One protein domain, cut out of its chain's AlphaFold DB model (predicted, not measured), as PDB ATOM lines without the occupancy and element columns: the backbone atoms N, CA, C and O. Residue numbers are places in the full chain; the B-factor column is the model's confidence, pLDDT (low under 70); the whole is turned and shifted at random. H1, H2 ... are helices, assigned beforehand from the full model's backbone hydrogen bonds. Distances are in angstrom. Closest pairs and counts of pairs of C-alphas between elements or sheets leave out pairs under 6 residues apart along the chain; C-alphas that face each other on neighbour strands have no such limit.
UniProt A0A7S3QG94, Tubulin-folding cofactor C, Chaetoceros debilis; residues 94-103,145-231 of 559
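What this domain is: This is residues 94 to 103 and 145 to 231 of the 559 residues of the protein "Tubulin-folding cofactor C" of Chaetoceros debilis (UniProt A0A7S3QG94). Two long helices, H2 and H5, lie side by side and run opposite ways, and the shorter H1 packs along both, completing an up-and-down bundle. Short H3 crosses H2, with little H4 near them. The printed part has 97 residues with five named helices, H1 to H5 in order, and no named strand: all helix. It is only just compact, close to loose, with a radius of gyration of the C-alphas of 14.9 A, spanning 46 by 31 by 25 A.

How they stand to each other: H2, residues 146 to 171, touches H5, residues 203 to 227, at a shallow tilt of 15 degrees; their closest C-alphas, Arg 149 and Ile 227, are 6.3 A apart. H1, residues 94 to 103, touches H2 with closest C-alphas Leu 97 and Ile 159, 6.6 A, and H5 with Leu 101 and Ala 220, 6.8 A. H3, residues 179 to 186, is about perpendicular to H2 at 74 degrees and touches it, closest at C-alphas Ala 165 and Leu 185, 5.1 A. H4, residues 191 to 195, is close but not clearly touching H2, Tyr 169 to Phe 193 being the closest C-alphas, 7.2 A. In H1 to H5 every O i to N i+4 pair is within hydrogen-bond range.

Where its parts are: H2 measures 36.8 A from C-alpha 146 at (-1.161, 29.589, -46.621); H5 measures 35.7 A, ending at C-alpha 227, (-10.980, 28.472, -43.352).

The domain as a whole: Residues 104 to 144 are cut out, leaving 17.1 A between C-alphas 103 and 145. Of the links printed whole none is long. Residues 145 to 147, 172 to 188 and 228 to 231 have pLDDT under 70.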
ATOM      1  N   CYS A  94     -28.616  38.737 -51.298       88.06
ATOM      2  CA  CYS A  94     -28.514  37.459 -50.586       88.06
ATOM      3  C   CYS A  94     -28.066  36.316 -51.515       88.06
ATOM      4  O   CYS A  94     -27.210  35.514 -51.138       88.06
ATOM      5  N   SER A  95     -28.576  36.261 -52.750       89.06
ATOM      6  CA  SER A  95     -28.159  35.260 -53.748       89.06
ATOM      7  C   SER A  95     -26.694  35.436 -54.159       89.06
ATOM      8  O   SER A  95     -25.953  34.453 -54.271       89.06
ATOM      9  N   SER A  96     -26.252  36.685 -54.330       91.31
ATOM     10  CA  SER A  96     -24.854  37.038 -54.596       91.31
ATOM     11  C   SER A  96     -23.943  36.595 -53.447       91.31
ATOM     12  O   SER A  96     -22.957  35.889 -53.673       91.31
ATOM     13  N   LEU A  97     -24.308  36.903 -52.199       90.12
ATOM     14  CA  LEU A  97     -23.560  36.497 -51.004       90.12
ATOM     15  C   LEU A  97     -23.514  34.973 -50.848       90.12
ATOM     16  O   LEU A  97     -22.451  34.417 -50.572       90.12
ATOM     17  N   HIS A  98     -24.624  34.272 -51.086       89.31
ATOM     18  CA  HIS A  98     -24.645  32.810 -51.079       89.31
ATOM     19  C   HIS A  98     -23.741  32.193 -52.145       89.31
ATOM     20  O   HIS A  98     -23.109  31.173 -51.856       89.31
ATOM     21  N   SER A  99     -23.665  32.803 -53.331       88.81
ATOM     22  CA  SER A  99     -22.793  32.363 -54.428       88.81
ATOM     23  C   SER A  99     -21.321  32.605 -54.100       88.81
ATOM     24  O   SER A  99     -20.508  31.698 -54.255       88.81
ATOM     25  N   LYS A 100     -20.981  33.773 -53.539       89.19
ATOM     26  CA  LYS A 100     -19.624  34.078 -53.046       89.19
ATOM     27  C   LYS A 100     -19.195  33.112 -51.936       89.19
ATOM     28  O   LYS A 100     -18.095  32.576 -51.980       89.19
ATOM     29  N   LEU A 101     -20.083  32.814 -50.983       87.50
ATOM     30  CA  LEU A 101     -19.840  31.795 -49.953       87.50
ATOM     31  C   LEU A 101     -19.683  30.391 -50.556       87.50
ATOM     32  O   LEU A 101     -18.847  29.621 -50.094       87.50
ATOM     33  N   ALA A 102     -20.462  30.043 -51.585       86.31
ATOM     34  CA  ALA A 102     -20.346  28.752 -52.261       86.31
ATOM     35  C   ALA A 102     -19.015  28.616 -53.021       86.31
ATOM     36  O   ALA A 102     -18.379  27.566 -52.921       86.31
ATOM     37  N   ALA A 103     -18.547  29.680 -53.680       85.25
ATOM     38  CA  ALA A 103     -17.251  29.721 -54.360       85.25
ATOM     39  C   ALA A 103     -16.077  29.462 -53.397       85.25
ATOM     40  O   ALA A 103     -15.114  28.782 -53.749       85.25
ATOM     41  N   THR A 145      -2.075  25.969 -49.856       65.44
ATOM     42  CA  THR A 145      -1.093  26.965 -49.407       65.44
ATOM     43  C   THR A 145      -1.663  27.942 -48.375       65.44
ATOM     44  O   THR A 145      -2.867  28.196 -48.304       65.44
ATOM     45  N   ALA A 146      -0.781  28.533 -47.561       58.59
ATOM     46  CA  ALA A 146      -1.161  29.589 -46.621       58.59
ATOM     47  C   ALA A 146      -1.700  30.842 -47.338       58.59
ATOM     48  O   ALA A 146      -2.622  31.470 -46.830       58.59
ATOM     49  N   ALA A 147      -1.181  31.153 -48.530       66.00
ATOM     50  CA  ALA A 147      -1.645  32.267 -49.354       66.00
ATOM     51  C   ALA A 147      -3.116  32.099 -49.772       66.00
ATOM     52  O   ALA A 147      -3.920  32.988 -49.514       66.00
ATOM     53  N   GLN A 148      -3.492  30.921 -50.287       70.88
ATOM     54  CA  GLN A 148      -4.878  30.614 -50.678       70.88
ATOM     55  C   GLN A 148      -5.857  30.688 -49.497       70.88
ATOM     56  O   GLN A 148      -6.996  31.114 -49.658       70.88
ATOM     57  N   ARG A 149      -5.424  30.304 -48.284       72.38
ATOM     58  CA  ARG A 149      -6.250  30.476 -47.074       72.38
ATOM     59  C   ARG A 149      -6.445  31.937 -46.700       72.38
ATOM     60  O   ARG A 149      -7.529  32.296 -46.259       72.38
ATOM     61  N   ASN A 150      -5.406  32.756 -46.842       72.31
ATOM     62  CA  ASN A 150      -5.482  34.176 -46.514       72.31
ATOM     63  C   ASN A 150      -6.381  34.923 -47.493       72.31
ATOM     64  O   ASN A 150      -7.198  35.720 -47.056       72.31
ATOM     65  N   GLU A 151      -6.283  34.612 -48.783       78.31
ATOM     66  CA  GLU A 151      -7.170  35.153 -49.815       78.31
ATOM     67  C   GLU A 151      -8.631  34.746 -49.566       78.31
ATOM     68  O   GLU A 151      -9.528  35.587 -49.564       78.31
ATOM     69  N   ALA A 152      -8.875  33.473 -49.238       78.62
ATOM     70  CA  ALA A 152     -10.208  32.997 -48.874       78.62
ATOM     71  C   ALA A 152     -10.738  33.642 -47.582       78.62
ATOM     72  O   ALA A 152     -11.936  33.902 -47.462       78.62
ATOM     73  N   PHE A 153      -9.859  33.905 -46.610       82.75
ATOM     74  CA  PHE A 153     -10.214  34.603 -45.379       82.75
ATOM     75  C   PHE A 153     -10.560  36.070 -45.631       82.75
ATOM     76  O   PHE A 153     -11.561  36.544 -45.100       82.75
ATOM     77  N   ASP A 154      -9.780  36.769 -46.450       80.62
ATOM     78  CA  ASP A 154     -10.030  38.160 -46.826       80.62
ATOM     79  C   ASP A 154     -11.364  38.293 -47.578       80.62
ATOM     80  O   ASP A 154     -12.243  39.068 -47.191       80.62
ATOM     81  N   ALA A 155     -11.606  37.408 -48.552       84.88
ATOM     82  CA  ALA A 155     -12.892  37.302 -49.237       84.88
ATOM     83  C   ALA A 155     -14.053  37.016 -48.262       84.88
ATOM     84  O   ALA A 155     -15.122  37.623 -48.367       84.88
ATOM     85  N   LEU A 156     -13.853  36.133 -47.276       86.94
ATOM     86  CA  LEU A 156     -14.846  35.868 -46.234       86.94
ATOM     87  C   LEU A 156     -15.097  37.099 -45.348       86.94
ATOM     88  O   LEU A 156     -16.250  37.357 -45.002       86.94
ATOM     89  N   GLN A 157     -14.064  37.869 -44.991       83.94
ATOM     90  CA  GLN A 157     -14.232  39.113 -44.234       83.94
ATOM     91  C   GLN A 157     -15.074  40.117 -45.017       83.94
ATOM     92  O   GLN A 157     -16.038  40.651 -44.468       83.94
ATOM     93  N   HIS A 158     -14.801  40.307 -46.309       83.88
ATOM     94  CA  HIS A 158     -15.619  41.164 -47.171       83.88
ATOM     95  C   HIS A 158     -17.097  40.734 -47.210       83.88
ATOM     96  O   HIS A 158     -17.998  41.578 -47.134       83.88
ATOM     97  N   ILE A 159     -17.367  39.426 -47.267       86.19
ATOM     98  CA  ILE A 159     -18.735  38.886 -47.205       86.19
ATOM     99  C   ILE A 159     -19.376  39.169 -45.837       86.19
ATOM    100  O   ILE A 159     -20.519  39.623 -45.779       86.19
ATOM    101  N   LEU A 160     -18.653  38.942 -44.736       84.75
ATOM    102  CA  LEU A 160     -19.141  39.201 -43.377       84.75
ATOM    103  C   LEU A 160     -19.444  40.685 -43.142       84.75
ATOM    104  O   LEU A 160     -20.460  41.001 -42.524       84.75
ATOM    105  N   PHE A 161     -18.612  41.589 -43.661       82.00
ATOM    106  CA  PHE A 161     -18.877  43.027 -43.623       82.00
ATOM    107  C   PHE A 161     -20.138  43.395 -44.409       82.00
ATOM    108  O   PHE A 161     -20.966  44.140 -43.895       82.00
ATOM    109  N   SER A 162     -20.342  42.804 -45.589       85.25
ATOM    110  CA  SER A 162     -21.555  43.030 -46.392       85.25
ATOM    111  C   SER A 162     -22.821  42.553 -45.663       85.25
ATOM    112  O   SER A 162     -23.824  43.263 -45.625       85.25
ATOM    113  N   ILE A 163     -22.767  41.382 -45.014       86.25
ATOM    114  CA  ILE A 163     -23.871  40.863 -44.185       86.25
ATOM    115  C   ILE A 163     -24.155  41.809 -43.012       86.25
ATOM    116  O   ILE A 163     -25.317  42.104 -42.729       86.25
ATOM    117  N   ARG A 164     -23.112  42.310 -42.332       83.56
ATOM    118  CA  ARG A 164     -23.264  43.273 -41.228       83.56
ATOM    119  C   ARG A 164     -23.873  44.586 -41.695       83.56
ATOM    120  O   ARG A 164     -24.759  45.076 -41.009       83.56
ATOM    121  N   ALA A 165     -23.456  45.112 -42.844       81.06
ATOM    122  CA  ALA A 165     -24.003  46.344 -43.403       81.06
ATOM    123  C   ALA A 165     -25.505  46.196 -43.708       81.06
ATOM    124  O   ALA A 165     -26.306  46.994 -43.229       81.06
ATOM    125  N   ILE A 166     -25.918  45.124 -44.397       83.25
ATOM    126  CA  ILE A 166     -27.342  44.867 -44.701       83.25
ATOM    127  C   ILE A 166     -28.161  44.665 -43.415       83.25
ATOM    128  O   ILE A 166     -29.266  45.191 -43.283       83.25
ATOM    129  N   HIS A 167     -27.617  43.935 -42.440       83.06
ATOM    130  CA  HIS A 167     -28.272  43.730 -41.148       83.06
ATOM    131  C   HIS A 167     -28.388  45.036 -40.345       83.06
ATOM    132  O   HIS A 167     -29.411  45.287 -39.716       83.06
ATOM    133  N   HIS A 168     -27.367  45.889 -40.398       76.94
ATOM    134  CA  HIS A 168     -27.361  47.209 -39.779       76.94
ATOM    135  C   HIS A 168     -28.398  48.133 -40.424       76.94
ATOM    136  O   HIS A 168     -29.201  48.722 -39.706       76.94
ATOM    137  N   TYR A 169     -28.473  48.175 -41.758       81.38
ATOM    138  CA  TYR A 169     -29.531  48.880 -42.493       81.38
ATOM    139  C   TYR A 169     -30.934  48.428 -42.060       81.38
ATOM    140  O   TYR A 169     -31.831  49.252 -41.888       81.38
ATOM    141  N   ALA A 170     -31.116  47.130 -41.792       77.62
ATOM    142  CA  ALA A 170     -32.388  46.602 -41.315       77.62
ATOM    143  C   ALA A 170     -32.733  46.974 -39.855       77.62
ATOM    144  O   ALA A 170     -33.904  46.925 -39.478       77.62
ATOM    145  N   LEU A 171     -31.736  47.340 -39.037       70.75
ATOM    146  CA  LEU A 171     -31.882  47.660 -37.609       70.75
ATOM    147  C   LEU A 171     -31.835  49.168 -37.295       70.75
ATOM    148  O   LEU A 171     -32.361  49.587 -36.263       70.75
ATOM    149  N   HIS A 172     -31.255  49.997 -38.171       60.88
ATOM    150  CA  HIS A 172     -31.041  51.440 -37.964       60.88
ATOM    151  C   HIS A 172     -32.301  52.320 -38.021       60.88
ATOM    152  O   HIS A 172     -32.218  53.542 -38.077       60.88
ATOM    153  N   HIS A 173     -33.488  51.726 -37.924       53.28
ATOM    154  CA  HIS A 173     -34.707  52.463 -37.592       53.28
ATOM    155  C   HIS A 173     -35.011  52.507 -36.088       53.28
ATOM    156  O   HIS A 173     -36.070  53.004 -35.717       53.28
ATOM    157  N   SER A 174     -34.124  52.004 -35.214       47.94
ATOM    158  CA  SER A 174     -34.489  51.845 -33.799       47.94
ATOM    159  C   SER A 174     -33.498  52.282 -32.717       47.94
ATOM    160  O   SER A 174     -33.991  52.451 -31.608       47.94
ATOM    161  N   MET A 175     -32.185  52.457 -32.902       41.94
ATOM    162  CA  MET A 175     -31.312  52.753 -31.743       41.94
ATOM    163  C   MET A 175     -30.072  53.580 -32.107       41.94
ATOM    164  O   MET A 175     -29.309  53.191 -32.985       41.94
ATOM    165  N   ASP A 176     -29.868  54.670 -31.360       49.16
ATOM    166  CA  ASP A 176     -28.627  55.449 -31.253       49.16
ATOM    167  C   ASP A 176     -27.475  54.540 -30.789       49.16
ATOM    168  O   ASP A 176     -27.506  54.039 -29.661       49.16
ATOM    169  N   ARG A 177     -26.468  54.314 -31.642       55.56
ATOM    170  CA  ARG A 177     -25.173  53.705 -31.280       55.56
ATOM    171  C   ARG A 177     -24.037  54.244 -32.158       55.56
ATOM    172  O   ARG A 177     -24.285  54.742 -33.252       55.56
ATOM    173  N   ASP A 178     -22.825  54.153 -31.611       56.16
ATOM    174  CA  ASP A 178     -21.503  54.591 -32.091       56.16
ATOM    175  C   ASP A 178     -21.423  55.057 -33.560       56.16
ATOM    176  O   ASP A 178     -21.346  54.258 -34.497       56.16
ATOM    177  N   LYS A 179     -21.379  56.387 -33.752       60.34
ATOM    178  CA  LYS A 179     -21.326  57.060 -35.068       60.34
ATOM    179  C   LYS A 179     -20.218  56.537 -35.988       60.34
ATOM    180  O   LYS A 179     -20.432  56.415 -37.187       60.34
ATOM    181  N   GLU A 180     -19.057  56.202 -35.433       58.16
ATOM    182  CA  GLU A 180     -17.868  55.836 -36.209       58.16
ATOM    183  C   GLU A 180     -17.986  54.455 -36.888       58.16
ATOM    184  O   GLU A 180     -17.564  54.277 -38.032       58.16
ATOM    185  N   GLU A 181     -18.606  53.467 -36.226       62.19
ATOM    186  CA  GLU A 181     -18.850  52.147 -36.831       62.19
ATOM    187  C   GLU A 181     -20.005  52.205 -37.845       62.19
ATOM    188  O   GLU A 181     -19.953  51.552 -38.891       62.19
ATOM    189  N   SER A 182     -21.005  53.044 -37.566       62.25
ATOM    190  CA  SER A 182     -22.161  53.282 -38.434       62.25
ATOM    191  C   SER A 182     -21.752  53.893 -39.783       62.25
ATOM    192  O   SER A 182     -22.078  53.336 -40.833       62.25
ATOM    193  N   GLU A 183     -20.926  54.948 -39.770       63.97
ATOM    194  CA  GLU A 183     -20.402  55.602 -40.982       63.97
ATOM    195  C   GLU A 183     -19.583  54.636 -41.858       63.97
ATOM    196  O   GLU A 183     -19.683  54.632 -43.088       63.97
ATOM    197  N   LYS A 184     -18.799  53.751 -41.232       65.62
ATOM    198  CA  LYS A 184     -17.987  52.755 -41.945       65.62
ATOM    199  C   LYS A 184     -18.833  51.666 -42.611       65.62
ATOM    200  O   LYS A 184     -18.450  51.160 -43.667       65.62
ATOM    201  N   LEU A 185     -19.957  51.284 -42.005       64.88
ATOM    202  CA  LEU A 185     -20.886  50.293 -42.558       64.88
ATOM    203  C   LEU A 185     -21.775  50.884 -43.658       64.88
ATOM    204  O   LEU A 185     -22.076  50.176 -44.621       64.88
ATOM    205  N   GLU A 186     -22.141  52.164 -43.565       65.62
ATOM    206  CA  GLU A 186     -22.905  52.867 -44.605       65.62
ATOM    207  C   GLU A 186     -22.144  52.957 -45.936       65.62
ATOM    208  O   GLU A 186     -22.732  52.741 -46.995       65.62
ATOM    209  N   LEU A 187     -20.822  53.161 -45.897       65.19
ATOM    210  CA  LEU A 187     -19.958  53.166 -47.091       65.19
ATOM    211  C   LEU A 187     -19.876  51.807 -47.809       65.19
ATOM    212  O   LEU A 187     -19.444  51.737 -48.960       65.19
ATOM    213  N   LEU A 188     -20.258  50.726 -47.127       62.81
ATOM    214  CA  LEU A 188     -20.194  49.350 -47.623       62.81
ATOM    215  C   LEU A 188     -21.568  48.801 -48.023       62.81
ATOM    216  O   LEU A 188     -21.661  47.660 -48.486       62.81
ATOM    217  N   LEU A 189     -22.631  49.590 -47.855       72.75
ATOM    218  CA  LEU A 189     -23.953  49.228 -48.336       72.75
ATOM    219  C   LEU A 189     -23.974  49.230 -49.870       72.75
ATOM    220  O   LEU A 189     -23.499  50.179 -50.498       72.75
ATOM    221  N   PRO A 190     -24.581  48.209 -50.502       75.69
ATOM    222  CA  PRO A 190     -24.985  48.306 -51.896       75.69
ATOM    223  C   PRO A 190     -25.707  49.634 -52.159       75.69
ATOM    224  O   PRO A 190     -26.545  50.049 -51.359       75.69
ATOM    225  N   VAL A 191     -25.395  50.278 -53.291       73.06
ATOM    226  CA  VAL A 191     -25.823  51.650 -53.646       73.06
ATOM    227  C   VAL A 191     -27.310  51.900 -53.378       73.06
ATOM    228  O   VAL A 191     -27.690  52.979 -52.932       73.06
ATOM    229  N   TYR A 192     -28.155  50.894 -53.600       75.69
ATOM    230  CA  TYR A 192     -29.582  50.965 -53.307       75.69
ATOM    231  C   TYR A 192     -29.891  51.196 -51.817       75.69
ATOM    232  O   TYR A 192     -30.630  52.123 -51.496       75.69
ATOM    233  N   PHE A 193     -29.305  50.419 -50.901       80.12
ATOM    234  CA  PHE A 193     -29.554  50.542 -49.457       80.12
ATOM    235  C   PHE A 193     -28.955  51.819 -48.857       80.12
ATOM    236  O   PHE A 193     -29.472  52.332 -47.876       80.12
ATOM    237  N   ALA A 194     -27.898  52.366 -49.459       74.62
ATOM    238  CA  ALA A 194     -27.346  53.657 -49.047       74.62
ATOM    239  C   ALA A 194     -28.230  54.852 -49.466       74.62
ATOM    240  O   ALA A 194     -28.132  55.930 -48.888       74.62
ATOM    241  N   THR A 195     -29.076  54.685 -50.490       75.12
ATOM    242  CA  THR A 195     -29.845  55.784 -51.111       75.12
ATOM    243  C   THR A 195     -31.351  55.714 -50.862       75.12
ATOM    244  O   THR A 195     -32.051  56.698 -51.099       75.12
ATOM    245  N   HIS A 196     -31.859  54.580 -50.374       78.06
ATOM    246  CA  HIS A 196     -33.279  54.359 -50.107       78.06
ATOM    247  C   HIS A 196     -33.493  54.077 -48.617       78.06
ATOM    248  O   HIS A 196     -32.730  53.310 -48.041       78.06
ATOM    249  N   PRO A 197     -34.519  54.662 -47.974       78.00
ATOM    250  CA  PRO A 197     -34.843  54.344 -46.588       78.00
ATOM    251  C   PRO A 197     -35.483  52.953 -46.472       78.00
ATOM    252  O   PRO A 197     -36.167  52.488 -47.389       78.00
ATOM    253  N   MET A 198     -35.314  52.313 -45.311       81.44
ATOM    254  CA  MET A 198     -35.921  51.016 -45.004       81.44
ATOM    255  C   MET A 198     -37.454  51.099 -45.123       81.44
ATOM    256  O   MET A 198     -38.074  51.881 -44.399       81.44
ATOM    257  N   PRO A 199     -38.101  50.325 -46.016       83.75
ATOM    258  CA  PRO A 199     -39.552  50.353 -46.130       83.75
ATOM    259  C   PRO A 199     -40.199  49.711 -44.899       83.75
ATOM    260  O   PRO A 199     -39.674  48.755 -44.332       83.75
ATOM    261  N   GLU A 200     -41.391  50.171 -44.518       81.25
ATOM    262  CA  GLU A 200     -42.174  49.501 -43.477       81.25
ATOM    263  C   GLU A 200     -42.518  48.081 -43.927       81.25
ATOM    264  O   GLU A 200     -43.233  47.911 -44.916       81.25
ATOM    265  N   LEU A 201     -42.053  47.061 -43.210       83.00
ATOM    266  CA  LEU A 201     -42.319  45.657 -43.521       83.00
ATOM    267  C   LEU A 201     -43.325  45.058 -42.523       83.00
ATOM    268  O   LEU A 201     -43.212  45.296 -41.320       83.00
ATOM    269  N   PRO A 202     -44.301  44.246 -42.976       85.31
ATOM    270  CA  PRO A 202     -45.122  43.442 -42.077       85.31
ATOM    271  C   PRO A 202     -44.265  42.536 -41.182       85.31
ATOM    272  O   PRO A 202     -43.195  42.083 -41.577       85.31
ATOM    273  N   MET A 203     -44.773  42.165 -40.004       79.38
ATOM    274  CA  MET A 203     -44.042  41.271 -39.088       79.38
ATOM    275  C   MET A 203     -43.648  39.924 -39.716       79.38
ATOM    276  O   MET A 203     -42.625  39.352 -39.348       79.38
ATOM    277  N   ALA A 204     -44.432  39.408 -40.667       80.56
ATOM    278  CA  ALA A 204     -44.081  38.198 -41.413       80.56
ATOM    279  C   ALA A 204     -42.834  38.401 -42.297       80.56
ATOM    280  O   ALA A 204     -41.953  37.544 -42.324       80.56
ATOM    281  N   ASP A 205     -42.733  39.556 -42.947       82.62
ATOM    282  CA  ASP A 205     -41.627  39.942 -43.825       82.62
ATOM    283  C   ASP A 205     -40.350  40.213 -43.018       82.62
ATOM    284  O   ASP A 205     -39.275  39.743 -43.387       82.62
ATOM    285  N   LEU A 206     -40.469  40.874 -41.861       84.00
ATOM    286  CA  LEU A 206     -39.360  41.052 -40.912       84.00
ATOM    287  C   LEU A 206     -38.805  39.706 -40.419       84.00
ATOM    288  O   LEU A 206     -37.591  39.529 -40.312       84.00
ATOM    289  N   ARG A 207     -39.677  38.724 -40.145       82.81
ATOM    290  CA  ARG A 207     -39.251  37.361 -39.782       82.81
ATOM    291  C   ARG A 207     -38.529  36.659 -40.926       82.81
ATOM    292  O   ARG A 207     -37.546  35.966 -40.666       82.81
ATOM    293  N   LEU A 208     -38.992  36.834 -42.163       86.81
ATOM    294  CA  LEU A 208     -38.337  36.259 -43.338       86.81
ATOM    295  C   LEU A 208     -36.942  36.865 -43.536       86.81
ATOM    296  O   LEU A 208     -35.978  36.123 -43.703       86.81
ATOM    297  N   LEU A 209     -36.821  38.189 -43.422       87.62
ATOM    298  CA  LEU A 209     -35.544  38.902 -43.497       87.62
ATOM    299  C   LEU A 209     -34.564  38.386 -42.440       87.62
ATOM    300  O   LEU A 209     -33.441  38.010 -42.770       87.62
ATOM    301  N   ASN A 210     -35.001  38.310 -41.180       86.06
ATOM    302  CA  ASN A 210     -34.161  37.812 -40.092       86.06
ATOM    303  C   ASN A 210     -33.752  36.352 -40.305       86.06
ATOM    304  O   ASN A 210     -32.600  36.005 -40.061       86.06
ATOM    305  N   THR A 211     -34.662  35.505 -40.795       88.81
ATOM    306  CA  THR A 211     -34.350  34.108 -41.134       88.81
ATOM    307  C   THR A 211     -33.240  34.030 -42.183       88.81
ATOM    308  O   THR A 211     -32.248  33.340 -41.960       88.81
ATOM    309  N   GLU A 212     -33.351  34.781 -43.281       87.69
ATOM    310  CA  GLU A 212     -32.333  34.809 -44.343       87.69
ATOM    311  C   GLU A 212     -30.980  35.345 -43.848       87.69
ATOM    312  O   GLU A 212     -29.927  34.770 -44.134       87.69
ATOM    313  N   MET A 213     -30.987  36.397 -43.024       88.56
ATOM    314  CA  MET A 213     -29.762  36.922 -42.411       88.56
ATOM    315  C   MET A 213     -29.092  35.898 -41.486       88.56
ATOM    316  O   MET A 213     -27.866  35.757 -41.510       88.56
ATOM    317  N   GLN A 214     -29.870  35.139 -40.709       86.75
ATOM    318  CA  GLN A 214     -29.336  34.060 -39.871       86.75
ATOM    319  C   GLN A 214     -28.782  32.906 -40.711       86.75
ATOM    320  O   GLN A 214     -27.719  32.382 -40.382       86.75
ATOM    321  N   LEU A 215     -29.433  32.536 -41.819       88.19
ATOM    322  CA  LEU A 215     -28.919  31.512 -42.735       88.19
ATOM    323  C   LEU A 215     -27.563  31.912 -43.327       88.19
ATOM    324  O   LEU A 215     -26.623  31.113 -43.311       88.19
ATOM    325  N   LEU A 216     -27.433  33.156 -43.795       87.81
ATOM    326  CA  LEU A 216     -26.169  33.698 -44.298       87.81
ATOM    327  C   LEU A 216     -25.086  33.734 -43.215       87.81
ATOM    328  O   LEU A 216     -23.960  33.299 -43.467       87.81
ATOM    329  N   LYS A 217     -25.427  34.182 -42.001       87.81
ATOM    330  CA  LYS A 217     -24.503  34.223 -40.860       87.81
ATOM    331  C   LYS A 217     -24.027  32.827 -40.457       87.81
ATOM    332  O   LYS A 217     -22.827  32.626 -40.288       87.81
ATOM    333  N   ASN A 218     -24.939  31.863 -40.361       88.25
ATOM    334  CA  ASN A 218     -24.618  30.481 -40.016       88.25
ATOM    335  C   ASN A 218     -23.718  29.851 -41.082       88.25
ATOM    336  O   ASN A 218     -22.688  29.271 -40.747       88.25
ATOM    337  N   LYS A 219     -24.040  30.036 -42.369       86.00
ATOM    338  CA  LYS A 219     -23.217  29.529 -43.477       86.00
ATOM    339  C   LYS A 219     -21.824  30.165 -43.489       86.00
ATOM    340  O   LYS A 219     -20.831  29.456 -43.648       86.00
ATOM    341  N   ALA A 220     -21.737  31.480 -43.282       86.31
ATOM    342  CA  ALA A 220     -20.463  32.184 -43.173       86.31
ATOM    343  C   ALA A 220     -19.651  31.704 -41.961       86.31
ATOM    344  O   ALA A 220     -18.445  31.530 -42.088       86.31
ATOM    345  N   GLN A 221     -20.294  31.415 -40.826       84.62
ATOM    346  CA  GLN A 221     -19.634  30.861 -39.644       84.62
ATOM    347  C   GLN A 221     -19.116  29.435 -39.885       84.62
ATOM    348  O   GLN A 221     -17.991  29.131 -39.498       84.62
ATOM    349  N   THR A 222     -19.878  28.569 -40.557       83.38
ATOM    350  CA  THR A 222     -19.403  27.226 -40.935       83.38
ATOM    351  C   THR A 222     -18.178  27.308 -41.849       83.38
ATOM    352  O   THR A 222     -17.199  26.593 -41.645       83.38
ATOM    353  N   ILE A 223     -18.192  28.220 -42.824       82.31
ATOM    354  CA  ILE A 223     -17.047  28.459 -43.717       82.31
ATOM    355  C   ILE A 223     -15.880  29.089 -42.953       82.31
ATOM    356  O   ILE A 223     -14.731  28.723 -43.183       82.31
ATOM    357  N   GLN A 224     -16.150  29.978 -41.998       82.56
ATOM    358  CA  GLN A 224     -15.137  30.537 -41.111       82.56
ATOM    359  C   GLN A 224     -14.456  29.440 -40.299       82.56
ATOM    360  O   GLN A 224     -13.238  29.426 -40.235       82.56
ATOM    361  N   GLU A 225     -15.210  28.498 -39.735       75.56
ATOM    362  CA  GLU A 225     -14.673  27.340 -39.009       75.56
ATOM    363  C   GLU A 225     -13.913  26.366 -39.928       75.56
ATOM    364  O   GLU A 225     -13.078  25.597 -39.462       75.56
ATOM    365  N   PHE A 226     -14.151  26.417 -41.238       72.69
ATOM    366  CA  PHE A 226     -13.399  25.646 -42.223       72.69
ATOM    367  C   PHE A 226     -12.092  26.341 -42.652       72.69
ATOM    368  O   PHE A 226     -11.038  25.705 -42.695       72.69
ATOM    369  N   ILE A 227     -12.135  27.650 -42.936       71.56
ATOM    370  CA  ILE A 227     -10.980  28.472 -43.352       71.56
ATOM    371  C   ILE A 227     -10.049  28.746 -42.160       71.56
ATOM    372  O   ILE A 227      -8.825  28.641 -42.268       71.56
ATOM    373  N   LEU A 228     -10.643  29.047 -41.007       67.38
ATOM    374  CA  LEU A 228     -10.020  29.259 -39.707       67.38
ATOM    375  C   LEU A 228     -10.718  28.370 -38.671       67.38
ATOM    376  O   LEU A 228     -11.563  28.847 -37.905       67.38
ATOM    377  N   PRO A 229     -10.364  27.076 -38.599       61.41
ATOM    378  CA  PRO A 229     -10.824  26.225 -37.515       61.41
ATOM    379  C   PRO A 229     -10.548  26.936 -36.204       61.41
ATOM    380  O   PRO A 229      -9.384  27.237 -35.933       61.41
ATOM    381  N   LYS A 230     -11.613  27.236 -35.437       48.16
ATOM    382  CA  LYS A 230     -11.509  27.864 -34.117       48.16
ATOM    383  C   LYS A 230     -10.385  27.151 -33.398       48.16
ATOM    384  O   LYS A 230     -10.489  25.952 -33.115       48.16
ATOM    385  N   GLU A 231      -9.299  27.872 -33.148       46.47
ATOM    386  CA  GLU A 231      -8.240  27.360 -32.308       46.47
ATOM    387  C   GLU A 231      -8.812  27.321 -30.890       46.47
ATOM    388  O   GLU A 231      -8.536  28.164 -30.050       46.47
TER     389      GLU A 231